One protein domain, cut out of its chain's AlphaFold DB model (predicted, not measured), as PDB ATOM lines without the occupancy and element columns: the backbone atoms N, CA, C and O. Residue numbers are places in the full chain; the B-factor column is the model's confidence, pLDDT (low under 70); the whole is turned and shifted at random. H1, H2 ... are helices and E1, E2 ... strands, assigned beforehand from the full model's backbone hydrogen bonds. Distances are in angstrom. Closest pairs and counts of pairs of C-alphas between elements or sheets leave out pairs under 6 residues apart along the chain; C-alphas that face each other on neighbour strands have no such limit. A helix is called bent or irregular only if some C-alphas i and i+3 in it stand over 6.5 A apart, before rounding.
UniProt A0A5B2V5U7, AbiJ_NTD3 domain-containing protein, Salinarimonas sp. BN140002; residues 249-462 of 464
ATOM      1  N   ILE A 249     570.493 297.386 292.598       79.00
ATOM      2  CA  ILE A 249     571.462 297.220 291.509       79.00
ATOM      3  C   ILE A 249     570.946 296.157 290.556       79.00
ATOM      4  O   ILE A 249     570.750 295.002 290.940       79.00
ATOM      5  N   PHE A 250     570.729 296.547 289.308       86.56
ATOM      6  CA  PHE A 250     570.048 295.703 288.340       86.56
ATOM      7  C   PHE A 250     570.488 295.999 286.908       86.56
ATOM      8  O   PHE A 250     571.254 296.932 286.648       86.56
ATOM      9  N   ALA A 251     570.019 295.168 285.980       87.19
ATOM     10  CA  ALA A 251     570.199 295.345 284.545       87.19
ATOM     11  C   ALA A 251     571.652 295.634 284.104       87.19
ATOM     12  O   ALA A 251     571.900 296.506 283.267       87.19
ATOM     13  N   ALA A 252     572.638 294.930 284.665       82.50
ATOM     14  CA  ALA A 252     574.027 295.099 284.237       82.50
ATOM     15  C   ALA A 252     574.230 294.623 282.785       82.50
ATOM     16  O   ALA A 252     573.807 293.522 282.445       82.50
ATOM     17  N   THR A 253     574.891 295.423 281.945       75.81
ATOM     18  CA  THR A 253     575.206 295.076 280.549       75.81
ATOM     19  C   THR A 253     576.676 294.670 280.385       75.81
ATOM     20  O   THR A 253     577.578 295.291 280.940       75.81
ATOM     21  N   GLY A 254     576.949 293.622 279.602       66.50
ATOM     22  CA  GLY A 254     578.317 293.168 279.308       66.50
ATOM     23  C   GLY A 254     578.926 292.243 280.373       66.50
ATOM     24  O   GLY A 254     578.237 291.436 280.990       66.50
ATOM     25  N   THR A 255     580.251 292.275 280.548       51.62
ATOM     26  CA  THR A 255     580.951 291.371 281.480       51.62
ATOM     27  C   THR A 255     580.570 291.644 282.933       51.62
ATOM     28  O   THR A 255     580.571 292.804 283.344       51.62
ATOM     29  N   LYS A 256     580.316 290.574 283.709       50.91
ATOM     30  CA  LYS A 256     579.902 290.642 285.122       50.91
ATOM     31  C   LYS A 256     580.792 291.634 285.890       50.91
ATOM     32  O   LYS A 256     582.003 291.403 285.956       50.91
ATOM     33  N   PRO A 257     580.226 292.701 286.473       47.53
ATOM     34  CA  PRO A 257     581.019 293.693 287.182       47.53
ATOM     35  C   PRO A 257     581.662 293.089 288.442       47.53
ATOM     36  O   PRO A 257     581.097 292.210 289.101       47.53
ATOM     37  N   SER A 258     582.875 293.536 288.770       40.34
ATOM     38  CA  SER A 258     583.597 293.141 289.984       40.34
ATOM     39  C   SER A 258     583.081 293.941 291.185       40.34
ATOM     40  O   SER A 258     583.766 294.832 291.674       40.34
ATOM     41  N   ILE A 259     581.852 293.665 291.628       47.09
ATOM     42  CA  ILE A 259     581.187 294.458 292.674       47.09
ATOM     43  C   ILE A 259     581.405 293.822 294.056       47.09
ATOM     44  O   ILE A 259     581.156 292.633 294.227       47.09
ATOM     45  N   GLY A 260     581.858 294.627 295.026       39.31
ATOM     46  CA  GLY A 260     581.758 294.399 296.477       39.31
ATOM     47  C   GLY A 260     580.362 294.795 296.963       39.31
ATOM     48  O   GLY A 260     580.031 295.961 296.831       39.31
ATOM     49  N   ILE A 261     579.514 293.894 297.465       44.66
ATOM     50  CA  ILE A 261     578.116 294.227 297.805       44.66
ATOM     51  C   ILE A 261     577.801 293.762 299.232       44.66
ATOM     52  O   ILE A 261     577.446 292.609 299.447       44.66
ATOM     53  N   SER A 262     577.874 294.644 300.227       35.69
ATOM     54  CA  SER A 262     577.095 294.430 301.453       35.69
ATOM     55  C   SER A 262     575.606 294.673 301.150       35.69
ATOM     56  O   SER A 262     575.250 295.121 300.065       35.69
ATOM     57  N   ASP A 263     574.734 294.205 302.028       39.91
ATOM     58  CA  ASP A 263     573.300 294.025 301.803       39.91
ATOM     59  C   ASP A 263     572.585 295.101 300.942       39.91
ATOM     60  O   ASP A 263     572.558 296.279 301.290       39.91
ATOM     61  N   VAL A 264     571.983 294.689 299.815       46.47
ATOM     62  CA  VAL A 264     571.279 295.581 298.862       46.47
ATOM     63  C   VAL A 264     569.901 295.987 299.379       46.47
ATOM     64  O   VAL A 264     569.405 297.059 299.034       46.47
ATOM     65  N   LEU A 265     569.275 295.138 300.198       43.75
ATOM     66  CA  LEU A 265     567.939 295.391 300.732       43.75
ATOM     67  C   LEU A 265     567.946 295.764 302.215       43.75
ATOM     68  O   LEU A 265     566.937 296.297 302.666       43.75
ATOM     69  N   ASP A 266     569.071 295.561 302.913       39.47
ATOM     70  CA  ASP A 266     569.222 295.909 304.332       39.47
ATOM     71  C   ASP A 266     570.388 296.885 304.634       39.47
ATOM     72  O   ASP A 266     570.706 297.110 305.799       39.47
ATOM     73  N   GLY A 267     570.980 297.544 303.622       40.69
ATOM     74  CA  GLY A 267     571.383 298.947 303.812       40.69
ATOM     75  C   GLY A 267     572.762 299.436 303.376       40.69
ATOM     76  O   GLY A 267     572.905 300.641 303.205       40.69
ATOM     77  N   ASP A 268     573.769 298.610 303.103       35.59
ATOM     78  CA  ASP A 268     575.116 299.144 302.822       35.59
ATOM     79  C   ASP A 268     575.660 298.669 301.478       35.59
ATOM     80  O   ASP A 268     576.085 297.532 301.339       35.59
ATOM     81  N   LEU A 269     575.726 299.556 300.483       38.28
ATOM     82  CA  LEU A 269     576.260 299.258 299.151       38.28
ATOM     83  C   LEU A 269     577.437 300.178 298.803       38.28
ATOM     84  O   LEU A 269     577.304 301.401 298.813       38.28
ATOM     85  N   ALA A 270     578.573 299.590 298.419       36.59
ATOM     86  CA  ALA A 270     579.720 300.299 297.851       36.59
ATOM     87  C   ALA A 270     580.061 299.712 296.473       36.59
ATOM     88  O   ALA A 270     580.699 298.667 296.373       36.59
ATOM     89  N   VAL A 271     579.653 300.380 295.389       42.19
ATOM     90  CA  VAL A 271     580.030 299.972 294.025       42.19
ATOM     91  C   VAL A 271     581.538 300.172 293.846       42.19
ATOM     92  O   VAL A 271     582.028 301.297 293.746       42.19
ATOM     93  N   LEU A 272     582.296 299.075 293.816       34.25
ATOM     94  CA  LEU A 272     583.720 299.097 293.482       34.25
ATOM     95  C   LEU A 272     583.883 299.211 291.960       34.25
ATOM     96  O   LEU A 272     584.009 298.209 291.262       34.25
ATOM     97  N   GLY A 273     583.881 300.451 291.469       37.91
ATOM     98  CA  GLY A 273     584.105 300.786 290.062       37.91
ATOM     99  C   GLY A 273     582.799 300.938 289.289       37.91
ATOM    100  O   GLY A 273     582.223 299.958 288.831       37.91
ATOM    101  N   ASP A 274     582.345 302.182 289.152       43.06
ATOM    102  CA  ASP A 274     581.255 302.550 288.253       43.06
ATOM    103  C   ASP A 274     581.816 302.723 286.834       43.06
ATOM    104  O   ASP A 274     582.586 303.646 286.564       43.06
ATOM    105  N   ASP A 275     581.480 301.801 285.938       52.47
ATOM    106  CA  ASP A 275     581.742 301.910 284.502       52.47
ATOM    107  C   ASP A 275     580.457 302.168 283.691       52.47
ATOM    108  O   ASP A 275     580.465 302.018 282.467       52.47
ATOM    109  N   GLY A 276     579.351 302.539 284.354       55.62
ATOM    110  CA  GLY A 276     578.057 302.830 283.727       55.62
ATOM    111  C   GLY A 276     577.276 301.602 283.239       55.62
ATOM    112  O   GLY A 276     576.238 301.750 282.589       55.62
ATOM    113  N   ARG A 277     577.739 300.375 283.521       69.06
ATOM    114  CA  ARG A 277     577.103 299.151 282.997       69.06
ATOM    115  C   ARG A 277     575.905 298.668 283.805       69.06
ATOM    116  O   ARG A 277     575.026 298.033 283.226       69.06
ATOM    117  N   CYS A 278     575.827 298.947 285.104       78.06
ATOM    118  CA  CYS A 278     574.674 298.605 285.946       78.06
ATOM    119  C   CYS A 278     573.763 299.806 286.198       78.06
ATOM    120  O   CYS A 278     574.214 300.948 286.229       78.06
ATOM    121  N   LEU A 279     572.475 299.538 286.405       85.25
ATOM    122  CA  LEU A 279     571.520 300.529 286.880       85.25
ATOM    123  C   LEU A 279     571.461 300.503 288.406       85.25
ATOM    124  O   LEU A 279     571.476 299.426 289.002       85.25
ATOM    125  N   VAL A 280     571.379 301.687 289.016       83.19
ATOM    126  CA  VAL A 280     571.273 301.871 290.467       83.19
ATOM    127  C   VAL A 280     570.016 302.683 290.774       83.19
ATOM    128  O   VAL A 280     569.998 303.892 290.553       83.19
ATOM    129  N   TYR A 281     568.957 302.028 291.253       81.75
ATOM    130  CA  TYR A 281     567.712 302.697 291.639       81.75
ATOM    131  C   TYR A 281     567.903 303.429 292.966       81.75
ATOM    132  O   TYR A 281     567.752 302.824 294.018       81.75
ATOM    133  N   ASP A 282     568.238 304.713 292.925       74.56
ATOM    134  CA  ASP A 282     568.689 305.514 294.072       74.56
ATOM    135  C   ASP A 282     567.566 306.186 294.894       74.56
ATOM    136  O   ASP A 282     567.825 306.972 295.813       74.56
ATOM    137  N   ARG A 283     566.300 305.907 294.564       76.19
ATOM    138  CA  ARG A 283     565.131 306.491 295.238       76.19
ATOM    139  C   ARG A 283     564.654 305.607 296.402       76.19
ATOM    140  O   ARG A 283     564.867 304.397 296.380       76.19
ATOM    141  N   PRO A 284     563.979 306.181 297.419       63.72
ATOM    142  CA  PRO A 284     563.429 305.397 298.522       63.72
ATOM    143  C   PRO A 284     562.431 304.348 298.023       63.72
ATOM    144  O   PRO A 284     561.382 304.702 297.482       63.72
ATOM    145  N   LEU A 285     562.743 303.071 298.241       63.84
ATOM    146  CA  LEU A 285     561.795 301.978 298.044       63.84
ATOM    147  C   LEU A 285     560.749 302.041 299.162       63.84
ATOM    148  O   LEU A 285     561.095 302.053 300.344       63.84
ATOM    149  N   ARG A 286     559.473 302.149 298.782       61.28
ATOM    150  CA  ARG A 286     558.345 302.155 299.721       61.28
ATOM    151  C   ARG A 286     557.830 300.723 299.909       61.28
ATOM    152  O   ARG A 286     558.620 299.801 300.066       61.28
ATOM    153  N   ASP A 287     556.512 300.545 299.931       63.16
ATOM    154  CA  ASP A 287     555.860 299.244 300.105       63.16
ATOM    155  C   ASP A 287     555.921 298.367 298.838       63.16
ATOM    156  O   ASP A 287     555.967 297.149 298.937       63.16
ATOM    157  N   SER A 288     555.981 298.980 297.653       79.44
ATOM    158  CA  SER A 288     556.080 298.318 296.348       79.44
ATOM    159  C   SER A 288     556.903 299.167 295.370       79.44
ATOM    160  O   SER A 288     557.295 300.290 295.699       79.44
ATOM    161  N   LEU A 289     557.188 298.626 294.181       86.94
ATOM    162  CA  LEU A 289     557.719 299.397 293.057       86.94
ATOM    163  C   LEU A 289     556.875 299.142 291.808       86.94
ATOM    164  O   LEU A 289     556.881 298.040 291.251       86.94
ATOM    165  N   SER A 290     556.161 300.167 291.354       92.38
ATOM    166  CA  SER A 290     555.401 300.119 290.103       92.38
ATOM    167  C   SER A 290     556.278 300.424 288.887       92.38
ATOM    168  O   SER A 290     557.328 301.068 288.974       92.38
ATOM    169  N   TRP A 291     555.825 299.987 287.715       95.25
ATOM    170  CA  TRP A 291     556.432 300.318 286.430       95.25
ATOM    171  C   TRP A 291     556.470 301.830 286.202       95.25
ATOM    172  O   TRP A 291     557.475 302.352 285.728       95.25
ATOM    173  N   LEU A 292     555.418 302.547 286.608       92.56
ATOM    174  CA  LEU A 292     555.354 304.002 286.496       92.56
ATOM    175  C   LEU A 292     556.415 304.688 287.368       92.56
ATOM    176  O   LEU A 292     557.076 305.616 286.906       92.56
ATOM    177  N   GLU A 293     556.622 304.219 288.600       91.44
ATOM    178  CA  GLU A 293     557.673 304.735 289.490       91.44
ATOM    179  C   GLU A 293     559.078 304.444 288.951       91.44
ATOM    180  O   GLU A 293     559.967 305.297 289.044       91.44
ATOM    181  N   LEU A 294     559.283 303.261 288.367       94.12
ATOM    182  CA  LEU A 294     560.538 302.907 287.707       94.12
ATOM    183  C   LEU A 294     560.779 303.766 286.455       94.12
ATOM    184  O   LEU A 294     561.898 304.229 286.235       94.12
ATOM    185  N   LEU A 295     559.741 304.029 285.660       94.56
ATOM    186  CA  LEU A 295     559.811 304.891 284.481       94.56
ATOM    187  C   LEU A 295     560.086 306.351 284.853       94.56
ATOM    188  O   LEU A 295     560.891 307.017 284.202       94.56
ATOM    189  N   ASP A 296     559.454 306.854 285.912       93.44
ATOM    190  CA  ASP A 296     559.718 308.201 286.416       93.44
ATOM    191  C   ASP A 296     561.162 308.346 286.912       93.44
ATOM    192  O   ASP A 296     561.832 309.331 286.605       93.44
ATOM    193  N   TRP A 297     561.685 307.326 287.596       93.56
ATOM    194  CA  TRP A 297     563.105 307.255 287.941       93.56
ATOM    195  C   TRP A 297     564.008 307.232 286.700       93.56
ATOM    196  O   TRP A 297     564.988 307.981 286.632       93.56
ATOM    197  N   TRP A 298     563.667 306.431 285.688       94.62
ATOM    198  CA  TRP A 298     564.447 306.320 284.455       94.62
ATOM    199  C   TRP A 298     564.565 307.649 283.707       94.62
ATOM    200  O   TRP A 298     565.634 307.968 283.186       94.62
ATOM    201  N   ARG A 299     563.510 308.468 283.686       93.25
ATOM    202  CA  ARG A 299     563.531 309.793 283.036       93.25
ATOM    203  C   ARG A 299     564.597 310.726 283.611       93.25
ATOM    204  O   ARG A 299     565.120 311.570 282.884       93.25
ATOM    205  N   ASP A 300     564.938 310.570 284.886       90.31
ATOM    206  CA  ASP A 300     566.028 311.316 285.513       90.31
ATOM    207  C   ASP A 300     567.382 310.619 285.335       90.31
ATOM    208  O   ASP A 300     568.376 311.279 285.020       90.31
ATOM    209  N   ALA A 301     567.434 309.292 285.496       87.31
ATOM    210  CA  ALA A 301     568.665 308.509 285.370       87.31
ATOM    211  C   ALA A 301     569.243 308.538 283.942       87.31
ATOM    212  O   ALA A 301     570.452 308.693 283.759       87.31
ATOM    213  N   SER A 302     568.380 308.468 282.928       88.12
ATOM    214  CA  SER A 302     568.731 308.518 281.501       88.12
ATOM    215  C   SER A 302     569.473 309.794 281.110       88.12
ATOM    216  O   SER A 302     570.363 309.734 280.268       88.12
ATOM    217  N   ARG A 303     569.203 310.932 281.770       85.00
ATOM    218  CA  ARG A 303     569.943 312.186 281.532       85.00
ATOM    219  C   ARG A 303     571.422 312.060 281.884       85.00
ATOM    220  O   ARG A 303     572.255 312.607 281.173       85.00
ATOM    221  N   LYS A 304     571.746 311.357 282.975       82.81
ATOM    222  CA  LYS A 304     573.138 311.125 283.399       82.81
ATOM    223  C   LYS A 304     573.840 310.103 282.502       82.81
ATOM    224  O   LYS A 304     575.049 310.181 282.333       82.81
ATOM    225  N   LEU A 305     573.078 309.157 281.955       81.25
ATOM    226  CA  LEU A 305     573.566 308.080 281.090       81.25
ATOM    227  C   LEU A 305     573.546 308.438 279.594       81.25
ATOM    228  O   LEU A 305     573.859 307.578 278.778       81.25
ATOM    229  N   GLU A 306     573.140 309.663 279.238       85.44
ATOM    230  CA  GLU A 306     572.925 310.109 277.850       85.44
ATOM    231  C   GLU A 306     572.058 309.126 277.028       85.44
ATOM    232  O   GLU A 306     572.282 308.900 275.839       85.44
ATOM    233  N   ALA A 307     571.058 308.525 277.678       87.38
ATOM    234  CA  ALA A 307     570.165 307.521 277.102       87.38
ATOM    235  C   ALA A 307     568.791 308.111 276.733       87.38
ATOM    236  O   ALA A 307     568.434 309.205 277.168       87.38
ATOM    237  N   ASP A 308     567.997 307.370 275.954       92.06
ATOM    238  CA  ASP A 308     566.615 307.749 275.638       92.06
ATOM    239  C   ASP A 308     565.739 307.737 276.915       92.06
ATOM    240  O   ASP A 308     565.573 306.675 277.524       92.06
ATOM    241  N   PRO A 309     565.160 308.881 277.337       93.19
ATOM    242  CA  PRO A 309     564.315 308.964 278.529       93.19
ATOM    243  C   PRO A 309     562.911 308.373 278.330       93.19
ATOM    244  O   PRO A 309     562.110 308.381 279.271       93.19
ATOM    245  N   SER A 310     562.566 307.927 277.119       95.81
ATOM    246  CA  SER A 310     561.266 307.337 276.818       95.81
ATOM    247  C   SER A 310     561.055 305.992 277.528       95.81
ATOM    248  O   SER A 310     561.993 305.349 278.000       95.81
ATOM    249  N   GLU A 311     559.799 305.544 277.580       94.19
ATOM    250  CA  GLU A 311     559.472 304.191 278.042       94.19
ATOM    251  C   GLU A 311     560.149 303.123 277.180       94.19
ATOM    252  O   GLU A 311     560.684 302.154 277.716       94.19
ATOM    253  N   GLN A 312     560.221 303.342 275.863       95.38
ATOM    254  CA  GLN A 312     560.942 302.448 274.963       95.38
ATOM    255  C   GLN A 312     562.436 302.401 275.309       95.38
ATOM    256  O   GLN A 312     563.014 301.318 275.348       95.38
ATOM    257  N   GLY A 313     563.039 303.541 275.655       95.44
ATOM    258  CA  GLY A 313     564.426 303.615 276.115       95.44
ATOM    259  C   GLY A 313     564.687 302.789 277.377       95.44
ATOM    260  O   GLY A 313     565.699 302.089 277.455       95.44
ATOM    261  N   LEU A 314     563.755 302.799 278.340       95.81
ATOM    262  CA  LEU A 314     563.830 301.924 279.517       95.81
ATOM    263  C   LEU A 314     563.714 300.450 279.115       95.81
ATOM    264  O   LEU A 314     564.541 299.637 279.529       95.81
ATOM    265  N   VAL A 315     562.719 300.096 278.299       95.81
ATOM    266  CA  VAL A 315     562.498 298.715 277.839       95.81
ATOM    267  C   VAL A 315     563.730 298.170 277.120       95.81
ATOM    268  O   VAL A 315     564.165 297.057 277.423       95.81
ATOM    269  N   ASP A 316     564.330 298.950 276.226       94.38
ATOM    270  CA  ASP A 316     565.535 298.567 275.492       94.38
ATOM    271  C   ASP A 316     566.719 298.385 276.448       94.38
ATOM    272  O   ASP A 316     567.439 297.382 276.378       94.38
ATOM    273  N   ARG A 317     566.883 299.304 277.410       92.75
ATOM    274  CA  ARG A 317     567.952 299.245 278.414       92.75
ATOM    275  C   ARG A 317     567.847 298.019 279.320       92.75
ATOM    276  O   ARG A 317     568.881 297.435 279.657       92.75
ATOM    277  N   LEU A 318     566.635 297.651 279.733       95.19
ATOM    278  CA  LEU A 318     566.367 296.470 280.556       95.19
ATOM    279  C   LEU A 318     566.522 295.182 279.743       95.19
ATOM    280  O   LEU A 318     567.193 294.255 280.191       95.19
ATOM    281  N   THR A 319     566.003 295.153 278.514       94.00
ATOM    282  CA  THR A 319     566.124 294.004 277.604       94.00
ATOM    283  C   THR A 319     567.584 293.690 277.279       94.00
ATOM    284  O   THR A 319     567.969 292.522 277.262       94.00
ATOM    285  N   ALA A 320     568.422 294.714 277.091       91.19
ATOM    286  CA  ALA A 320     569.851 294.555 276.813       91.19
ATOM    287  C   ALA A 320     570.647 293.887 277.951       91.19
ATOM    288  O   ALA A 320     571.786 293.476 277.731       91.19
ATOM    289  N   SER A 321     570.079 293.793 279.157       89.19
ATOM    290  CA  SER A 321     570.719 293.121 280.293       89.19
ATOM    291  C   SER A 321     570.455 291.615 280.369       89.19
ATOM    292  O   SER A 321     571.139 290.928 281.119       89.19
ATOM    293  N   LEU A 322     569.469 291.106 279.625       91.12
ATOM    294  CA  LEU A 322     568.996 289.725 279.728       91.12
ATOM    295  C   LEU A 322     569.918 288.750 278.990       91.12
ATOM    296  O   LEU A 322     570.278 288.977 277.830       91.12
ATOM    297  N   ASP A 323     570.238 287.629 279.636       83.50
ATOM    298  CA  ASP A 323     571.306 286.722 279.196       83.50
ATOM    299  C   ASP A 323     570.828 285.653 278.209       83.50
ATOM    300  O   ASP A 323     571.647 284.995 277.554       83.50
ATOM    301  N   SER A 324     569.513 285.449 278.090       86.62
ATOM    302  CA  SER A 324     568.965 284.367 277.276       86.62
ATOM    303  C   SER A 324     567.690 284.742 276.502       86.62
ATOM    304  O   SER A 324     566.900 285.578 276.950       86.62
ATOM    305  N   PRO A 325     567.437 284.110 275.335       89.12
ATOM    306  CA  PRO A 325     566.187 284.300 274.600       89.12
ATOM    307  C   PRO A 325     564.910 284.017 275.426       89.12
ATOM    308  O   PRO A 325     563.979 284.816 275.318       89.12
ATOM    309  N   PRO A 326     564.847 282.963 276.276       90.50
ATOM    310  CA  PRO A 326     563.708 282.738 277.167       90.50
ATOM    311  C   PRO A 326     563.441 283.899 278.130       90.50
ATOM    312  O   PRO A 326     562.286 284.271 278.316       90.50
ATOM    313  N   GLU A 327     564.484 284.496 278.715       92.19
ATOM    314  CA  GLU A 327     564.328 285.669 279.578       92.19
ATOM    315  C   GLU A 327     563.750 286.850 278.792       92.19
ATOM    316  O   GLU A 327     562.758 287.437 279.214       92.19
ATOM    317  N   GLN A 328     564.316 287.169 277.624       92.50
ATOM    318  CA  GLN A 328     563.832 288.279 276.791       92.50
ATOM    319  C   GLN A 328     562.372 288.099 276.369       92.50
ATOM    320  O   GLN A 328     561.614 289.072 276.326       92.50
ATOM    321  N   LEU A 329     561.976 286.863 276.061       92.25
ATOM    322  CA  LEU A 329     560.597 286.521 275.746       92.25
ATOM    323  C   LEU A 329     559.690 286.717 276.966       92.25
ATOM    324  O   LEU A 329     558.666 287.379 276.838       92.25
ATOM    325  N   PHE A 330     560.096 286.230 278.143       94.75
ATOM    326  CA  PHE A 330     559.354 286.406 279.394       94.75
ATOM    327  C   PHE A 330     559.081 287.886 279.697       94.75
ATOM    328  O   PHE A 330     557.928 288.280 279.872       94.75
ATOM    329  N   PHE A 331     560.125 288.723 279.686       95.81
ATOM    330  CA  PHE A 331     560.013 290.153 279.987       95.81
ATOM    331  C   PHE A 331     559.102 290.887 279.000       95.81
ATOM    332  O   PHE A 331     558.194 291.616 279.399       95.81
ATOM    333  N   ARG A 332     559.301 290.658 277.698       94.12
ATOM    334  CA  ARG A 332     558.499 291.304 276.654       94.12
ATOM    335  C   ARG A 332     557.036 290.885 276.724       94.12
ATOM    336  O   ARG A 332     556.156 291.730 276.602       94.12
ATOM    337  N   THR A 333     556.776 289.593 276.913       93.75
ATOM    338  CA  THR A 333     555.414 289.065 277.006       93.75
ATOM    339  C   THR A 333     554.695 289.576 278.253       93.75
ATOM    340  O   THR A 333     553.519 289.913 278.159       93.75
ATOM    341  N   TYR A 334     555.388 289.716 279.386       96.06
ATOM    342  CA  TYR A 334     554.826 290.343 280.585       96.06
ATOM    343  C   TYR A 334     554.336 291.774 280.308       96.06
ATOM    344  O   TYR A 334     553.174 292.090 280.575       96.06
ATOM    345  N   LEU A 335     555.189 292.615 279.711       95.12
ATOM    346  CA  LEU A 335     554.827 293.995 279.370       95.12
ATOM    347  C   LEU A 335     553.698 294.061 278.333       95.12
ATOM    348  O   LEU A 335     552.810 294.901 278.449       95.12
ATOM    349  N   GLU A 336     553.690 293.160 277.349       93.19
ATOM    350  CA  GLU A 336     552.631 293.092 276.334       93.19
ATOM    351  C   GLU A 336     551.257 292.768 276.943       93.19
ATOM    352  O   GLU A 336     550.256 293.372 276.557       93.19
ATOM    353  N   ILE A 337     551.193 291.824 277.889       92.38
ATOM    354  CA  ILE A 337     549.933 291.394 278.514       92.38
ATOM    355  C   ILE A 337     549.427 292.448 279.503       92.38
ATOM    356  O   ILE A 337     548.244 292.798 279.486       92.38
ATOM    357  N   TYR A 338     550.305 292.934 280.384       94.50
ATOM    358  CA  TYR A 338     549.891 293.708 281.554       94.50
ATOM    359  C   TYR A 338     550.107 295.217 281.430       94.50
ATOM    360  O   TYR A 338     549.450 295.960 282.157       94.50
ATOM    361  N   GLY A 339     550.927 295.678 280.477       89.38
ATOM    362  CA  GLY A 339     551.202 297.098 280.216       89.38
ATOM    363  C   GLY A 339     549.934 297.942 280.141       89.38
ATOM    364  O   GLY A 339     549.716 298.838 280.952       89.38
ATOM    365  N   ALA A 340     549.047 297.595 279.209       86.25
ATOM    366  CA  ALA A 340     547.775 298.292 279.046       86.25
ATOM    367  C   ALA A 340     546.711 297.875 280.077       86.25
ATOM    368  O   ALA A 340     545.824 298.666 280.386       86.25
ATOM    369  N   ARG A 341     546.772 296.638 280.596       87.94
ATOM    370  CA  ARG A 341     545.750 296.081 281.501       87.94
ATOM    371  C   ARG A 341     545.794 296.715 282.891       87.94
ATOM    372  O   ARG A 341     544.737 296.951 283.461       87.94
ATOM    373  N   LEU A 342     546.993 296.967 283.419       87.88
ATOM    374  CA  LEU A 342     547.194 297.499 284.771       87.88
ATOM    375  C   LEU A 342     547.636 298.967 284.787       87.88
ATOM    376  O   LEU A 342     547.492 299.620 285.820       87.88
ATOM    377  N   ALA A 343     548.136 299.498 283.663       87.69
ATOM    378  CA  ALA A 343     548.577 300.887 283.528       87.69
ATOM    379  C   ALA A 343     549.461 301.325 284.717       87.69
ATOM    380  O   ALA A 343     550.478 300.691 285.001       87.69
ATOM    381  N   ASP A 344     549.049 302.359 285.454       84.56
ATOM    382  CA  ASP A 344     549.789 302.934 286.586       84.56
ATOM    383  C   ASP A 344     550.001 301.957 287.756       84.56
ATOM    384  O   ASP A 344     550.852 302.190 288.615       84.56
ATOM    385  N   ARG A 345     549.235 300.863 287.811       85.44
ATOM    386  CA  ARG A 345     549.315 299.843 288.867       85.44
ATOM    387  C   ARG A 345     550.193 298.656 288.499       85.44
ATOM    388  O   ARG A 345     550.356 297.762 289.327       85.44
ATOM    389  N   LEU A 346     550.740 298.621 287.282       94.50
ATOM    390  CA  LEU A 346     551.605 297.536 286.833       94.50
ATOM    391  C   LEU A 346     552.814 297.413 287.769       94.50
ATOM    392  O   LEU A 346     553.598 298.360 287.854       94.50
ATOM    393  N   PRO A 347     553.031 296.269 288.438       95.12
ATOM    394  CA  PRO A 347     554.250 296.077 289.207       95.12
ATOM    395  C   PRO A 347     555.480 296.035 288.292       95.12
ATOM    396  O   PRO A 347     555.446 295.425 287.216       95.12
ATOM    397  N   ALA A 348     556.581 296.659 288.712       95.50
ATOM    398  CA  ALA A 348     557.827 296.607 287.960       95.50
ATOM    399  C   ALA A 348     558.411 295.187 288.000       95.50
ATOM    400  O   ALA A 348     558.693 294.651 289.072       95.50
ATOM    401  N   LEU A 349     558.627 294.596 286.822       96.88
ATOM    402  CA  LEU A 349     559.383 293.357 286.668       96.88
ATOM    403  C   LEU A 349     560.850 293.718 286.413       96.88
ATOM    404  O   LEU A 349     561.218 294.106 285.305       96.88
ATOM    405  N   ILE A 350     561.673 293.657 287.454       93.81
ATOM    406  CA  ILE A 350     563.035 294.201 287.457       93.81
ATOM    407  C   ILE A 350     564.021 293.089 287.081       93.81
ATOM    408  O   ILE A 350     564.158 292.141 287.854       93.81
ATOM    409  N   PRO A 351     564.717 293.166 285.935       93.50
ATOM    410  CA  PRO A 351     565.613 292.101 285.505       93.50
ATOM    411  C   PRO A 351     567.003 292.175 286.140       93.50
ATOM    412  O   PRO A 351     567.542 293.259 286.383       93.50
ATOM    413  N   GLN A 352     567.634 291.011 286.278       88.50
ATOM    414  CA  GLN A 352     569.059 290.844 286.561       88.50
ATOM    415  C   GLN A 352     569.503 291.584 287.827       88.50
ATOM    416  O   GLN A 352     570.426 292.403 287.798       88.50
ATOM    417  N   VAL A 353     568.816 291.307 288.936       83.75
ATOM    418  CA  VAL A 353     569.001 292.000 290.218       83.75
ATOM    419  C   VAL A 353     570.103 291.342 291.028       83.75
ATOM    420  O   VAL A 353     570.077 290.135 291.259       83.75
ATOM    421  N   TYR A 354     571.069 292.135 291.480       75.25
ATOM    422  CA  TYR A 354     572.214 291.640 292.233       75.25
ATOM    423  C   TYR A 354     571.931 291.592 293.739       75.25
ATOM    424  O   TYR A 354     571.385 292.531 294.312       75.25
ATOM    425  N   LEU A 355     572.349 290.499 294.380       61.28
ATOM    426  CA  LEU A 355     572.296 290.264 295.825       61.28
ATOM    427  C   LEU A 355     573.713 290.140 296.400       61.28
ATOM    428  O   LEU A 355     574.638 289.739 295.695       61.28
ATOM    429  N   HIS A 356     573.835 290.432 297.696       58.53
ATOM    430  CA  HIS A 356     575.002 290.301 298.583       58.53
ATOM    431  C   HIS A 356     576.260 289.555 298.061       58.53
ATOM    432  O   HIS A 356     576.228 288.378 297.692       58.53
ATOM    433  N   TYR A 357     577.409 290.221 298.184       41.00
ATOM    434  CA  TYR A 357     578.774 289.705 298.120       41.00
ATOM    435  C   TYR A 357     579.665 290.394 299.172       41.00
ATOM    436  O   TYR A 357     580.053 291.547 298.997       41.00
ATOM    437  N   ASP A 358     580.060 289.665 300.217       39.34
ATOM    438  CA  ASP A 358     581.091 290.093 301.170       39.34
ATOM    439  C   ASP A 358     582.513 289.741 300.652       39.34
ATOM    440  O   ASP A 358     582.884 288.560 300.599       39.34
ATOM    441  N   PRO A 359     583.344 290.731 300.262       35.69
ATOM    442  CA  PRO A 359     584.706 290.490 299.787       35.69
ATOM    443  C   PRO A 359     585.702 290.076 300.888       35.69
ATOM    444  O   PRO A 359     586.761 289.535 300.552       35.69
ATOM    445  N   LEU A 360     585.410 290.308 302.174       37.38
ATOM    446  CA  LEU A 360     586.289 289.928 303.290       37.38
ATOM    447  C   LEU A 360     586.176 288.424 303.580       37.38
ATOM    448  O   LEU A 360     587.196 287.743 303.674       37.38
ATOM    449  N   MET A 361     584.958 287.876 303.564       36.16
ATOM    450  CA  MET A 361     584.705 286.434 303.732       36.16
ATOM    451  C   MET A 361     585.179 285.587 302.536       36.16
ATOM    452  O   MET A 361     585.508 284.407 302.679       36.16
ATOM    453  N   ALA A 362     585.280 286.177 301.338       39.06
ATOM    454  CA  ALA A 362     585.771 285.494 300.137       39.06
ATOM    455  C   ALA A 362     587.274 285.149 300.192       39.06
ATOM    456  O   ALA A 362     587.718 284.222 299.506       39.06
ATOM    457  N   ARG A 363     588.057 285.877 301.002       39.88
ATOM    458  CA  ARG A 363     589.495 285.629 301.198       39.88
ATOM    459  C   ARG A 363     589.788 284.487 302.171       39.88
ATOM    460  O   ARG A 363     590.853 283.887 302.065       39.88
ATOM    461  N   GLU A 364     588.865 284.183 303.080       37.97
ATOM    462  CA  GLU A 364     589.084 283.235 304.184       37.97
ATOM    463  C   GLU A 364     588.540 281.820 303.909       37.97
ATOM    464  O   GLU A 364     588.871 280.874 304.623       37.97
ATOM    465  N   LEU A 365     587.761 281.627 302.836       38.00
ATOM    466  CA  LEU A 365     587.236 280.314 302.449       38.00
ATOM    467  C   LEU A 365     588.258 279.500 301.624       38.00
ATOM    468  O   LEU A 365     588.687 279.954 300.554       38.00
ATOM    469  N   PRO A 366     588.601 278.257 302.030       31.67
ATOM    470  CA  PRO A 366     589.474 277.383 301.251       31.67
ATOM    471  C   PRO A 366     588.890 277.141 299.852       31.67
ATOM    472  O   PRO A 366     587.831 276.535 299.695       31.67
ATOM    473  N   GLY A 367     589.577 277.624 298.815       44.22
ATOM    474  CA  GLY A 367     589.174 277.442 297.416       44.22
ATOM    475  C   GLY A 367     588.349 278.574 296.791       44.22
ATOM    476  O   GLY A 367     587.941 278.414 295.639       44.22
ATOM    477  N   GLY A 368     588.124 279.703 297.481       39.19
ATOM    478  CA  GLY A 368     587.663 280.963 296.864       39.19
ATOM    479  C   GLY A 368     586.367 280.871 296.045       39.19
ATOM    480  O   GLY A 368     586.155 281.644 295.112       39.19
ATOM    481  N   LYS A 369     585.507 279.890 296.333       41.03
ATOM    482  CA  LYS A 369     584.259 279.649 295.601       41.03
ATOM    483  C   LYS A 369     583.107 279.481 296.576       41.03
ATOM    484  O   LYS A 369     582.632 278.373 296.788       41.03
ATOM    485  N   SER A 370     582.593 280.596 297.079       38.19
ATOM    486  CA  SER A 370     581.159 280.670 297.353       38.19
ATOM    487  C   SER A 370     580.489 281.271 296.118       38.19
ATOM    488  O   SER A 370     580.317 282.477 295.993       38.19
ATOM    489  N   ARG A 371     580.188 280.418 295.131       43.97
ATOM    490  CA  ARG A 371     579.389 280.756 293.936       43.97
ATOM    491  C   ARG A 371     577.882 280.721 294.250       43.97
ATOM    492  O   ARG A 371     577.090 280.339 293.394       43.97
ATOM    493  N   MET A 372     577.473 281.079 295.469       41.91
ATOM    494  CA  MET A 372     576.050 281.264 295.766       41.91
ATOM    495  C   MET A 372     575.499 282.356 294.840       41.91
ATOM    496  O   MET A 372     576.174 283.355 294.608       41.91
ATOM    497  N   ARG A 373     574.334 282.110 294.224       52.75
ATOM    498  CA  ARG A 373     573.710 282.979 293.211       52.75
ATOM    499  C   ARG A 373     573.626 284.426 293.722       52.75
ATOM    500  O   ARG A 373     572.812 284.741 294.575       52.75
ATOM    501  N   GLN A 374     574.482 285.289 293.178       60.56
ATOM    502  CA  GLN A 374     574.551 286.729 293.477       60.56
ATOM    503  C   GLN A 374     573.620 287.559 292.591       60.56
ATOM    504  O   GLN A 374     573.701 288.780 292.603       60.56
ATOM    505  N   ARG A 375     572.820 286.915 291.738       74.88
ATOM    506  CA  ARG A 375     571.994 287.585 290.742       74.88
ATOM    507  C   ARG A 375     570.727 286.770 290.512       74.88
ATOM    508  O   ARG A 375     570.841 285.574 290.247       74.88
ATOM    509  N   MET A 376     569.581 287.415 290.674       82.50
ATOM    510  CA  MET A 376     568.247 286.898 290.369       82.50
ATOM    511  C   MET A 376     567.881 287.286 288.938       82.50
ATOM    512  O   MET A 376     568.193 288.413 288.534       82.50
ATOM    513  N   ASP A 377     567.200 286.413 288.195       89.88
ATOM    514  CA  ASP A 377     566.773 286.756 286.832       89.88
ATOM    515  C   ASP A 377     565.731 287.882 286.841       89.88
ATOM    516  O   ASP A 377     565.885 288.849 286.097       89.88
ATOM    517  N   TYR A 378     564.731 287.817 287.730       94.12
ATOM    518  CA  TYR A 378     563.756 288.889 287.941       94.12
ATOM    519  C   TYR A 378     563.348 289.061 289.406       94.12
ATOM    520  O   TYR A 378     563.224 288.087 290.151       94.12
ATOM    521  N   LEU A 379     563.056 290.306 289.786       92.62
ATOM    522  CA  LEU A 379     562.475 290.695 291.072       92.62
ATOM    523  C   LEU A 379     561.217 291.543 290.854       92.62
ATOM    524  O   LEU A 379     561.196 292.421 289.992       92.62
ATOM    525  N   MET A 380     560.205 291.334 291.690       92.12
ATOM    526  CA  MET A 380     559.062 292.232 291.851       92.12
ATOM    527  C   MET A 380     558.914 292.602 293.323       92.12
ATOM    528  O   MET A 380     559.030 291.751 294.209       92.12
ATOM    529  N   LEU A 381     558.639 293.881 293.567       86.69
ATOM    530  CA  LEU A 381     558.320 294.418 294.885       86.69
ATOM    531  C   LEU A 381     556.829 294.752 294.900       86.69
ATOM    532  O   LEU A 381     556.408 295.728 294.275       86.69
ATOM    533  N   LEU A 382     556.039 293.908 295.558       82.88
ATOM    534  CA  LEU A 382     554.582 294.004 295.636       82.88
ATOM    535  C   LEU A 382     554.150 294.609 296.987       82.88
ATOM    536  O   LEU A 382     554.926 294.544 297.943       82.88
ATOM    537  N   PRO A 383     552.928 295.173 297.089       75.25
ATOM    538  CA  PRO A 383     552.396 295.717 298.337       75.25
ATOM    539  C   PRO A 383     552.425 294.712 299.493       75.25
ATOM    540  O   PRO A 383     552.409 293.498 299.282       75.25
ATOM    541  N   GLY A 384     552.454 295.215 300.727       65.06
ATOM    542  CA  GLY A 384     552.624 294.380 301.919       65.06
ATOM    543  C   GLY A 384     554.053 293.855 302.086       65.06
ATOM    544  O   GLY A 384     554.258 292.847 302.762       65.06
ATOM    545  N   ARG A 385     555.040 294.534 301.481       64.75
ATOM    546  CA  ARG A 385     556.465 294.151 301.433       64.75
ATOM    547  C   ARG A 385     556.735 292.770 300.839       64.75
ATOM    548  O   ARG A 385     557.756 292.149 301.155       64.75
ATOM    549  N   GLN A 386     555.856 292.294 299.967       76.94
ATOM    550  CA  GLN A 386     556.032 290.995 299.347       76.94
ATOM    551  C   GLN A 386     557.101 291.061 298.249       76.94
ATOM    552  O   GLN A 386     557.068 291.911 297.356       76.94
ATOM    553  N   ARG A 387     558.071 290.143 298.310       84.00
ATOM    554  CA  ARG A 387     559.210 290.085 297.384       84.00
ATOM    555  C   ARG A 387     559.092 288.827 296.539       84.00
ATOM    556  O   ARG A 387     559.244 287.722 297.061       84.00
ATOM    557  N   VAL A 388     558.829 288.988 295.247       90.00
ATOM    558  CA  VAL A 388     558.687 287.862 294.318       90.00
ATOM    559  C   VAL A 388     559.922 287.776 293.435       90.00
ATOM    560  O   VAL A 388     560.289 288.736 292.765       90.00
ATOM    561  N   VAL A 389     560.556 286.612 293.430       91.25
ATOM    562  CA  VAL A 389     561.688 286.258 292.578       91.25
ATOM    563  C   VAL A 389     561.192 285.310 291.507       91.25
ATOM    564  O   VAL A 389     560.600 284.270 291.816       91.25
ATOM    565  N   VAL A 390     561.475 285.649 290.255       95.00
ATOM    566  CA  VAL A 390     561.217 284.766 289.120       95.00
ATOM    567  C   VAL A 390     562.543 284.388 288.476       95.00
ATOM    568  O   VAL A 390     563.340 285.257 288.135       95.00
ATOM    569  N   GLU A 391     562.770 283.089 288.319       92.62
ATOM    570  CA  GLU A 391     563.983 282.514 287.732       92.62
ATOM    571  C   GLU A 391     563.625 281.766 286.443       92.62
ATOM    572  O   GLU A 391     562.666 280.985 286.418       92.62
ATOM    573  N   ILE A 392     564.404 281.973 285.380       92.31
ATOM    574  CA  ILE A 392     564.197 281.341 284.075       92.31
ATOM    575  C   ILE A 392     565.292 280.297 283.838       92.31
ATOM    576  O   ILE A 392     566.442 280.578 283.496       92.31
ATOM    577  N   ASP A 393     564.927 279.032 284.009       87.62
ATOM    578  CA  ASP A 393     565.860 277.924 284.004       87.62
ATOM    579  C   ASP A 393     566.179 277.383 282.612       87.62
ATOM    580  O   ASP A 393     565.358 276.754 281.945       87.62
ATOM    581  N   GLY A 394     567.436 277.548 282.200       82.56
ATOM    582  CA  GLY A 394     568.015 276.841 281.060       82.56
ATOM    583  C   GLY A 394     568.910 275.672 281.478       82.56
ATOM    584  O   GLY A 394     569.221 275.467 282.654       82.56
ATOM    585  N   LYS A 395     569.392 274.910 280.486       78.12
ATOM    586  CA  LYS A 395     570.258 273.735 280.705       78.12
ATOM    587  C   LYS A 395     571.504 274.040 281.543       78.12
ATOM    588  O   LYS A 395     571.972 273.190 282.292       78.12
ATOM    589  N   GLN A 396     572.015 275.268 281.492       75.56
ATOM    590  CA  GLN A 396     573.163 275.717 282.278       75.56
ATOM    591  C   GLN A 396     572.979 275.571 283.802       75.56
ATOM    592  O   GLN A 396     573.983 275.414 284.512       75.56
ATOM    593  N   HIS A 397     571.732 275.579 284.290       76.06
ATOM    594  CA  HIS A 397     571.398 275.492 285.715       76.06
ATOM    595  C   HIS A 397     571.418 274.065 286.269       76.06
ATOM    596  O   HIS A 397     571.644 273.893 287.461       76.06
ATOM    597  N   TYR A 398     571.267 273.042 285.426       78.88
ATOM    598  CA  TYR A 398     571.200 271.642 285.865       78.88
ATOM    599  C   TYR A 398     572.069 270.687 285.038       78.88
ATOM    600  O   TYR A 398     572.040 269.484 285.275       78.88
ATOM    601  N   ALA A 399     572.853 271.188 284.079       82.69
ATOM    602  CA  ALA A 399     573.732 270.385 283.236       82.69
ATOM    603  C   ALA A 399     575.144 270.979 283.115       82.69
ATOM    604  O   ALA A 399     575.374 272.188 283.248       82.69
ATOM    605  N   LYS A 400     576.123 270.117 282.844       83.75
ATOM    606  CA  LYS A 400     577.481 270.470 282.425       83.75
ATOM    607  C   LYS A 400     577.644 270.062 280.960       83.75
ATOM    608  O   LYS A 400     577.775 268.883 280.650       83.75
ATOM    609  N   GLY A 401     577.624 271.048 280.062       83.31
ATOM    610  CA  GLY A 401     577.432 270.776 278.636       83.31
ATOM    611  C   GLY A 401     576.015 270.253 278.413       83.31
ATOM    612  O   GLY A 401     575.062 270.882 278.869       83.31
ATOM    613  N   ASP A 402     575.895 269.088 277.783       83.25
ATOM    614  CA  ASP A 402     574.605 268.427 277.536       83.25
ATOM    615  C   ASP A 402     574.320 267.270 278.513       83.25
ATOM    616  O   ASP A 402     573.358 266.527 278.343       83.25
ATOM    617  N   VAL A 403     575.142 267.110 279.558       87.88
ATOM    618  CA  VAL A 403     574.984 266.056 280.571       87.88
ATOM    619  C   VAL A 403     574.430 266.650 281.859       87.88
ATOM    620  O   VAL A 403     575.005 267.596 282.398       87.88
ATOM    621  N   ALA A 404     573.338 266.082 282.375       88.75
ATOM    622  CA  ALA A 404     572.755 266.490 283.650       88.75
ATOM    623  C   ALA A 404     573.767 266.374 284.810       88.75
ATOM    624  O   ALA A 404     574.537 265.418 284.895       88.75
ATOM    625  N   ASP A 405     573.750 267.351 285.714       89.19
ATOM    626  CA  ASP A 405     574.648 267.474 286.860       89.19
ATOM    627  C   ASP A 405     573.820 267.626 288.144       89.19
ATOM    628  O   ASP A 405     573.258 268.683 288.446       89.19
ATOM    629  N   THR A 406     573.749 266.544 288.921       88.31
ATOM    630  CA  THR A 406     572.957 266.485 290.156       88.31
ATOM    631  C   THR A 406     573.462 267.438 291.236       88.31
ATOM    632  O   THR A 406     572.674 267.857 292.084       88.31
ATOM    633  N   ARG A 407     574.745 267.828 291.209       86.44
ATOM    634  CA  ARG A 407     575.296 268.791 292.174       86.44
ATOM    635  C   ARG A 407     574.799 270.194 291.877       86.44
ATOM    636  O   ARG A 407     574.329 270.861 292.792       86.44
ATOM    637  N   LYS A 408     574.810 270.599 290.604       81.81
ATOM    638  CA  LYS A 408     574.234 271.885 290.183       81.81
ATOM    639  C   LYS A 408     572.758 271.996 290.550       81.81
ATOM    640  O   LYS A 408     572.331 273.018 291.078       81.81
ATOM    641  N   TYR A 409     572.000 270.922 290.330       85.94
ATOM    642  CA  TYR A 409     570.603 270.871 290.747       85.94
ATOM    643  C   TYR A 409     570.456 271.031 292.271       85.94
ATOM    644  O   TYR A 409     569.662 271.847 292.730       85.94
ATOM    645  N   ALA A 410     571.251 270.317 293.074       86.88
ATOM    646  CA  ALA A 410     571.201 270.439 294.532       86.88
ATOM    647  C   ALA A 410     571.562 271.854 295.030       86.88
ATOM    648  O   ALA A 410     570.894 272.368 295.929       86.88
ATOM    649  N   GLU A 411     572.577 272.490 294.436       81.94
ATOM    650  CA  GLU A 411     572.972 273.878 294.718       81.94
ATOM    651  C   GLU A 411     571.840 274.863 294.399       81.94
ATOM    652  O   GLU A 411     571.539 275.744 295.204       81.94
ATOM    653  N   MET A 412     571.172 274.677 293.258       83.94
ATOM    654  CA  MET A 412     570.032 275.486 292.827       83.94
ATOM    655  C   MET A 412     568.875 275.417 293.834       83.94
ATOM    656  O   MET A 412     568.444 276.449 294.342       83.94
ATOM    657  N   VAL A 413     568.423 274.214 294.203       87.81
ATOM    658  CA  VAL A 413     567.307 274.063 295.159       87.81
ATOM    659  C   VAL A 413     567.715 274.529 296.569       87.81
ATOM    660  O   VAL A 413     566.878 274.986 297.348       87.81
ATOM    661  N   ALA A 414     568.998 274.436 296.938       83.12
ATOM    662  CA  ALA A 414     569.493 275.006 298.193       83.12
ATOM    663  C   ALA A 414     569.416 276.538 298.212       83.12
ATOM    664  O   ALA A 414     568.993 277.102 299.224       83.12
ATOM    665  N   ALA A 415     569.767 277.196 297.105       74.62
ATOM    666  CA  ALA A 415     569.633 278.643 296.965       74.62
ATOM    667  C   ALA A 415     568.165 279.092 297.081       74.62
ATOM    668  O   ALA A 415     567.883 280.050 297.798       74.62
ATOM    669  N   ASP A 416     567.225 278.353 296.487       84.56
ATOM    670  CA  ASP A 416     565.791 278.664 296.594       84.56
ATOM    671  C   ASP A 416     565.293 278.626 298.029       84.56
ATOM    672  O   ASP A 416     564.577 279.522 298.472       84.56
ATOM    673  N   ARG A 417     565.671 277.584 298.777       86.50
ATOM    674  CA  ARG A 417     565.297 277.476 300.190       86.50
ATOM    675  C   ARG A 417     565.861 278.643 300.988       86.50
ATOM    676  O   ARG A 417     565.147 279.191 301.818       86.50
ATOM    677  N   ALA A 418     567.105 279.039 300.722       71.69
ATOM    678  CA  ALA A 418     567.717 280.181 301.390       71.69
ATOM    679  C   ALA A 418     566.966 281.491 301.096       71.69
ATOM    680  O   ALA A 418     566.754 282.277 302.013       71.69
ATOM    681  N   LEU A 419     566.515 281.708 299.856       70.38
ATOM    682  CA  LEU A 419     565.686 282.863 299.500       70.38
ATOM    683  C   LEU A 419     564.310 282.810 300.173       70.38
ATOM    684  O   LEU A 419     563.889 283.787 300.784       70.38
ATOM    685  N   ARG A 420     563.636 281.660 300.155       79.75
ATOM    686  CA  ARG A 420     562.326 281.504 300.808       79.75
ATOM    687  C   ARG A 420     562.383 281.728 302.316       79.75
ATOM    688  O   ARG A 420     561.517 282.393 302.867       79.75
ATOM    689  N   LEU A 421     563.432 281.240 302.978       70.62
ATOM    690  CA  LEU A 421     563.666 281.496 304.405       70.62
ATOM    691  C   LEU A 421     563.947 282.977 304.709       70.62
ATOM    692  O   LEU A 421     563.730 283.406 305.835       70.62
ATOM    693  N   LYS A 422     564.386 283.758 303.715       61.91
ATOM    694  CA  LYS A 422     564.537 285.220 303.793       61.91
ATOM    695  C   LYS A 422     563.258 285.987 303.418       61.91
ATOM    696  O   LYS A 422     563.315 287.197 303.229       61.91
ATOM    697  N   GLY A 423     562.122 285.300 303.278       65.69
ATOM    698  CA  GLY A 423     560.824 285.918 302.992       65.69
ATOM    699  C   GLY A 423     560.540 286.181 301.511       65.69
ATOM    700  O   GLY A 423     559.570 286.862 301.201       65.69
ATOM    701  N   TYR A 424     561.352 285.654 300.589       79.69
ATOM    702  CA  TYR A 424     561.054 285.751 299.160       79.69
ATOM    703  C   TYR A 424     560.101 284.641 298.709       79.69
ATOM    704  O   TYR A 424     560.297 283.464 299.014       79.69
ATOM    705  N   GLU A 425     559.132 284.988 297.875       88.88
ATOM    706  CA  GLU A 425     558.431 284.017 297.041       88.88
ATOM    707  C   GLU A 425     559.284 283.711 295.814       88.88
ATOM    708  O   GLU A 425     559.688 284.621 295.102       88.88
ATOM    709  N   VAL A 426     559.591 282.437 295.568       90.56
ATOM    710  CA  VAL A 426     560.469 282.032 294.459       90.56
ATOM    711  C   VAL A 426     559.706 281.130 293.502       90.56
ATOM    712  O   VAL A 426     559.298 280.029 293.900       90.56
ATOM    713  N   TYR A 427     559.587 281.570 292.250       95.50
ATOM    714  CA  TYR A 427     558.961 280.843 291.149       95.50
ATOM    715  C   TYR A 427     559.975 280.584 290.034       95.50
ATOM    716  O   TYR A 427     560.723 281.474 289.635       95.50
ATOM    717  N   ARG A 428     560.013 279.346 289.536       92.81
ATOM    718  CA  ARG A 428     560.935 278.910 288.481       92.81
ATOM    719  C   ARG A 428     560.151 278.507 287.247       92.81
ATOM    720  O   ARG A 428     559.224 277.711 287.369       92.81
ATOM    721  N   PHE A 429     560.582 278.994 286.091       92.75
ATOM    722  CA  PHE A 429     560.080 278.574 284.787       92.75
ATOM    723  C   PHE A 429     561.202 277.900 284.019       92.75
ATOM    724  O   PHE A 429     562.275 278.473 283.855       92.75
ATOM    725  N   GLY A 430     560.976 276.701 283.504       89.75
ATOM    726  CA  GLY A 430     561.876 276.112 282.527       89.75
ATOM    727  C   GLY A 430     561.796 276.897 281.222       89.75
ATOM    728  O   GLY A 430     560.724 277.041 280.650       89.75
ATOM    729  N   GLY A 431     562.927 277.342 280.676       85.12
ATOM    730  CA  GLY A 431     562.940 278.085 279.410       85.12
ATOM    731  C   GLY A 431     562.300 277.315 278.246       85.12
ATOM    732  O   GLY A 431     561.787 277.925 277.317       85.12
ATOM    733  N   ALA A 432     562.268 275.978 278.316       84.88
ATOM    734  CA  ALA A 432     561.572 275.125 277.351       84.88
ATOM    735  C   ALA A 432     560.041 275.310 277.345       84.88
ATOM    736  O   ALA A 432     559.408 274.980 276.348       84.88
ATOM    737  N   GLU A 433     559.446 275.854 278.409       86.62
ATOM    738  CA  GLU A 433     558.005 276.133 278.496       86.62
ATOM    739  C   GLU A 433     557.544 277.181 277.470       86.62
ATOM    740  O   GLU A 433     556.374 277.198 277.074       86.62
ATOM    741  N   PHE A 434     558.469 278.036 277.020       85.50
ATOM    742  CA  PHE A 434     558.170 279.176 276.155       85.50
ATOM    743  C   PHE A 434     558.378 278.909 274.660       85.50
ATOM    744  O   PHE A 434     558.030 279.764 273.847       85.50
ATOM    745  N   TYR A 435     558.926 277.752 274.275       79.50
ATOM    746  CA  TYR A 435     559.266 277.438 272.882       79.50
ATOM    747  C   TYR A 435     558.571 276.177 272.391       79.50
ATOM    748  O   TYR A 435     558.383 275.217 273.137       79.50
ATOM    749  N   ASP A 436     558.263 276.151 271.096       67.62
ATOM    750  CA  ASP A 436     557.779 274.936 270.453       67.62
ATOM    751  C   ASP A 436     558.919 273.914 270.355       67.62
ATOM    752  O   ASP A 436     559.981 274.171 269.768       67.62
ATOM    753  N   ALA A 437     558.686 272.726 270.919       61.41
ATOM    754  CA  ALA A 437     559.655 271.639 270.924       61.41
ATOM    755  C   ALA A 437     560.122 271.316 269.492       61.41
ATOM    756  O   ALA A 437     559.345 270.882 268.642       61.41
ATOM    757  N   GLY A 438     561.415 271.532 269.228       58.22
ATOM    758  CA  GLY A 438     562.063 271.206 267.954       58.22
ATOM    759  C   GLY A 438     562.031 272.293 266.875       58.22
ATOM    760  O   GLY A 438     562.668 272.096 265.843       58.22
ATOM    761  N   LYS A 439     561.355 273.432 267.092       58.44
ATOM    762  CA  LYS A 439     561.312 274.542 266.113       58.44
ATOM    763  C   LYS A 439     562.107 275.777 266.527       58.44
ATOM    764  O   LYS A 439     562.499 276.552 265.665       58.44
ATOM    765  N   GLY A 440     562.363 275.960 267.824       60.91
ATOM    766  CA  GLY A 440     563.095 277.129 268.330       60.91
ATOM    767  C   GLY A 440     562.342 278.456 268.174       60.91
ATOM    768  O   GLY A 440     562.918 279.513 268.415       60.91
ATOM    769  N   GLU A 441     561.062 278.409 267.797       62.78
ATOM    770  CA  GLU A 441     560.176 279.568 267.708       62.78
ATOM    771  C   GLU A 441     559.420 279.752 269.036       62.78
ATOM    772  O   GLU A 441     559.083 278.748 269.681       62.78
ATOM    773  N   PRO A 442     559.165 281.004 269.476       66.81
ATOM    774  CA  PRO A 442     558.298 281.279 270.616       66.81
ATOM    775  C   PRO A 442     556.947 280.591 270.431       66.81
ATOM    776  O   PRO A 442     556.231 280.858 269.465       66.81
ATOM    777  N   ALA A 443     556.591 279.708 271.358       60.59
ATOM    778  CA  ALA A 443     555.296 279.058 271.327       60.59
ATOM    779  C   ALA A 443     554.201 280.097 271.603       60.59
ATOM    780  O   ALA A 443     554.356 280.965 272.469       60.59
ATOM    781  N   ALA A 444     553.019 279.923 271.002       69.12
ATOM    782  CA  ALA A 444     551.797 280.610 271.452       69.12
ATOM    783  C   ALA A 444     551.516 280.384 272.960       69.12
ATOM    784  O   ALA A 444     550.761 281.122 273.592       69.12
ATOM    785  N   ASN A 445     552.158 279.368 273.538       77.38
ATOM    786  CA  ASN A 445     552.066 278.952 274.923       77.38
ATOM    787  C   ASN A 445     552.664 279.945 275.938       77.38
ATOM    788  O   ASN A 445     552.166 279.998 277.058       77.38
ATOM    789  N   ALA A 446     553.680 280.745 275.573       84.81
ATOM    790  CA  ALA A 446     554.331 281.663 276.518       84.81
ATOM    791  C   ALA A 446     553.331 282.677 277.098       84.81
ATOM    792  O   ALA A 446     553.234 282.827 278.312       84.81
ATOM    793  N   LYS A 447     552.502 283.287 276.239       88.56
ATOM    794  CA  LYS A 447     551.419 284.183 276.675       88.56
ATOM    795  C   LYS A 447     550.454 283.494 277.631       88.56
ATOM    796  O   LYS A 447     550.130 284.054 278.665       88.56
ATOM    797  N   ARG A 448     550.027 282.270 277.306       89.00
ATOM    798  CA  ARG A 448     549.086 281.504 278.131       89.00
ATOM    799  C   ARG A 448     549.649 281.229 279.527       89.00
ATOM    800  O   ARG A 448     548.967 281.511 280.503       89.00
ATOM    801  N   ILE A 449     550.880 280.719 279.613       91.38
ATOM    802  CA  ILE A 449     551.536 280.410 280.894       91.38
ATOM    803  C   ILE A 449     551.699 281.673 281.735       91.38
ATOM    804  O   ILE A 449     551.382 281.660 282.921       91.38
ATOM    805  N   LEU A 450     552.169 282.767 281.126       93.75
ATOM    806  CA  LEU A 450     552.363 284.022 281.848       93.75
ATOM    807  C   LEU A 450     551.030 284.602 282.320       93.75
ATOM    808  O   LEU A 450     550.957 285.017 283.469       93.75
ATOM    809  N   THR A 451     549.977 284.574 281.497       93.81
ATOM    810  CA  THR A 451     548.640 285.009 281.924       93.81
ATOM    811  C   THR A 451     548.120 284.163 283.084       93.81
ATOM    812  O   THR A 451     547.681 284.722 284.082       93.81
ATOM    813  N   GLU A 452     548.182 282.831 282.988       94.06
ATOM    814  CA  GLU A 452     547.716 281.927 284.054       94.06
ATOM    815  C   GLU A 452     548.469 282.168 285.369       94.06
ATOM    816  O   GLU A 452     547.855 282.242 286.434       94.06
ATOM    817  N   PHE A 453     549.793 282.319 285.299       96.62
ATOM    818  CA  PHE A 453     550.620 282.552 286.475       96.62
ATOM    819  C   PHE A 453     550.392 283.931 287.092       96.62
ATOM    820  O   PHE A 453     550.139 284.025 288.292       96.62
ATOM    821  N   PHE A 454     550.501 285.000 286.302       96.81
ATOM    822  CA  PHE A 454     550.431 286.358 286.831       96.81
ATOM    823  C   PHE A 454     549.013 286.740 287.246       96.81
ATOM    824  O   PHE A 454     548.885 287.437 288.243       96.81
ATOM    825  N   ASP A 455     547.958 286.244 286.590       96.31
ATOM    826  CA  ASP A 455     546.587 286.472 287.070       96.31
ATOM    827  C   ASP A 455     546.390 285.845 288.460       96.31
ATOM    828  O   ASP A 455     545.863 286.505 289.353       96.31
ATOM    829  N   ALA A 456     546.896 284.627 288.687       96.19
ATOM    830  CA  ALA A 456     546.843 283.986 290.002       96.19
ATOM    831  C   ALA A 456     547.732 284.696 291.040       96.19
ATOM    832  O   ALA A 456     547.309 284.914 292.174       96.19
ATOM    833  N   LEU A 457     548.957 285.082 290.664       95.38
ATOM    834  CA  LEU A 457     549.873 285.811 291.547       95.38
ATOM    835  C   LEU A 457     549.269 287.157 291.975       95.38
ATOM    836  O   LEU A 457     549.323 287.526 293.145       95.38
ATOM    837  N   PHE A 458     548.685 287.886 291.030       94.12
ATOM    838  CA  PHE A 458     548.061 289.182 291.269       94.12
ATOM    839  C   PHE A 458     546.767 289.069 292.067       94.12
ATOM    840  O   PHE A 458     546.517 289.928 292.907       94.12
ATOM    841  N   GLU A 459     545.994 287.997 291.897       91.75
ATOM    842  CA  GLU A 459     544.844 287.711 292.755       91.75
ATOM    843  C   GLU A 459     545.266 287.484 294.215       91.75
ATOM    844  O   GLU A 459     544.701 288.109 295.119       91.75
ATOM    845  N   VAL A 460     546.296 286.657 294.444       89.31
ATOM    846  CA  VAL A 460     546.845 286.371 295.784       89.31
ATOM    847  C   VAL A 460     547.357 287.640 296.465       89.31
ATOM    848  O   VAL A 460     547.107 287.840 297.650       89.31
ATOM    849  N   HIS A 461     548.030 288.510 295.709       84.38
ATOM    850  CA  HIS A 461     548.633 289.746 296.224       84.38
ATOM    851  C   HIS A 461     547.750 290.986 296.056       84.38
ATOM    852  O   HIS A 461     548.214 292.109 296.244       84.38
ATOM    853  N   HIS A 462     546.475 290.794 295.711       85.25
ATOM    854  CA  HIS A 462     545.470 291.851 295.565       85.25
ATOM    855  C   HIS A 462     545.884 293.006 294.626       85.25
ATOM    856  O   HIS A 462     545.526 294.167 294.846       85.25
TER     857      HIS A 462
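What this domain is: This is residues 249 to 462 of the 464 residues of the protein "AbiJ_NTD3 domain-containing protein" of Salinarimonas sp. BN140002 (UniProt A0A5B2V5U7). A strongly twisted four-stranded sheet, E2 to E5, sits in the middle, with H3, H6 and H7 clustered at one part of it, H5 by E5, and H2 by E2. H1 lies farther out, and the link from E2 to E3, with tiny H4, ends in an arm whose residues 363 to 369 stick out. The printed part has 214 residues, with seven named helices and five named strands in the order E1 H1 H2 H3 E2 H4 E3 E4 H5 E5 H6 H7. The sheet, in the order E2 E3 E4 E5, is mixed, the class is mixed helices and strands, and the whole is compact: radius of gyration of the C-alphas 17.6 A, spans 52 by 44 by 33 A.

How they stand to each other: Start at residues 249 to 250, antiparallel to 279 to 280 of E1, residues 279 to 281, which pairs with no named strand. H1, residues 291 to 304, and H2, residues 311 to 319, only just touch, with 3 pairs of C-alphas within 8 A, the closest those of Leu 295 and Glu 311, 6.5 A. The hub is H3, residues 325 to 345, irregular with C-alphas 341 and 344 9.4 A apart; it touches H1 only at their ends, closest C-alphas Leu 292 and Asp 344, 5.7 A. H3 touches H6, residues 431 to 434, by C-alphas Pro 326 and Gly 431, 5.2 A, and H7, residues 445 to 460, by Thr 333 and Lys 447, 6.3 A, at a steep tilt of 46 degrees, the same way. Then find E2, residues 350 to 354, antiparallel to E3, residues 375 to 382: N 352 and O 377 are 2.8 A apart. E3 bends by 65 degrees at residue 378 and forms a hairpin with E4, residues 386 to 393, N 378 to O 390 being 2.9 A. E5, residues 424 to 430, is parallel to E4, N 389 to O 425 being 2.7 A; with H5, residues 406 to 421, they make a strand-helix-strand unit, parallel neighbours joined through a helix, its crossover right-handed. H5 only grazes the sheet, with residues 416 to 420. Every O i to N i+4 pair is within hydrogen-bond range in H2, H5 and H7, against 7 of 10 in H1 and 13 of 17 in H3; H4, residues 361 to 364, and H6 are too short for one.

Where its parts are: Find C-alpha 279 at (571.520, 300.529, 286.880), where E1 begins. H1 runs 20.1 A, H2 12.2 A, and H3 27.0 A from C-alpha 325 at (566.187, 284.300, 274.600). E3 spans 19.2 A, E4 22.4 A, H5 22.7 A and E5 19.2 A. H7 runs 22.7 A to C-alpha 460 at (546.845, 286.371, 295.784).

The domain as a whole: The farthest C-alphas, Ala 340 and Pro 366, are 51.7 A apart. The printed part has no cut; the long link is E4 to H5. Mean pLDDT of the printed part is 76.9, with 61 residues under 70, among them 254 to 277 and 355 to 374.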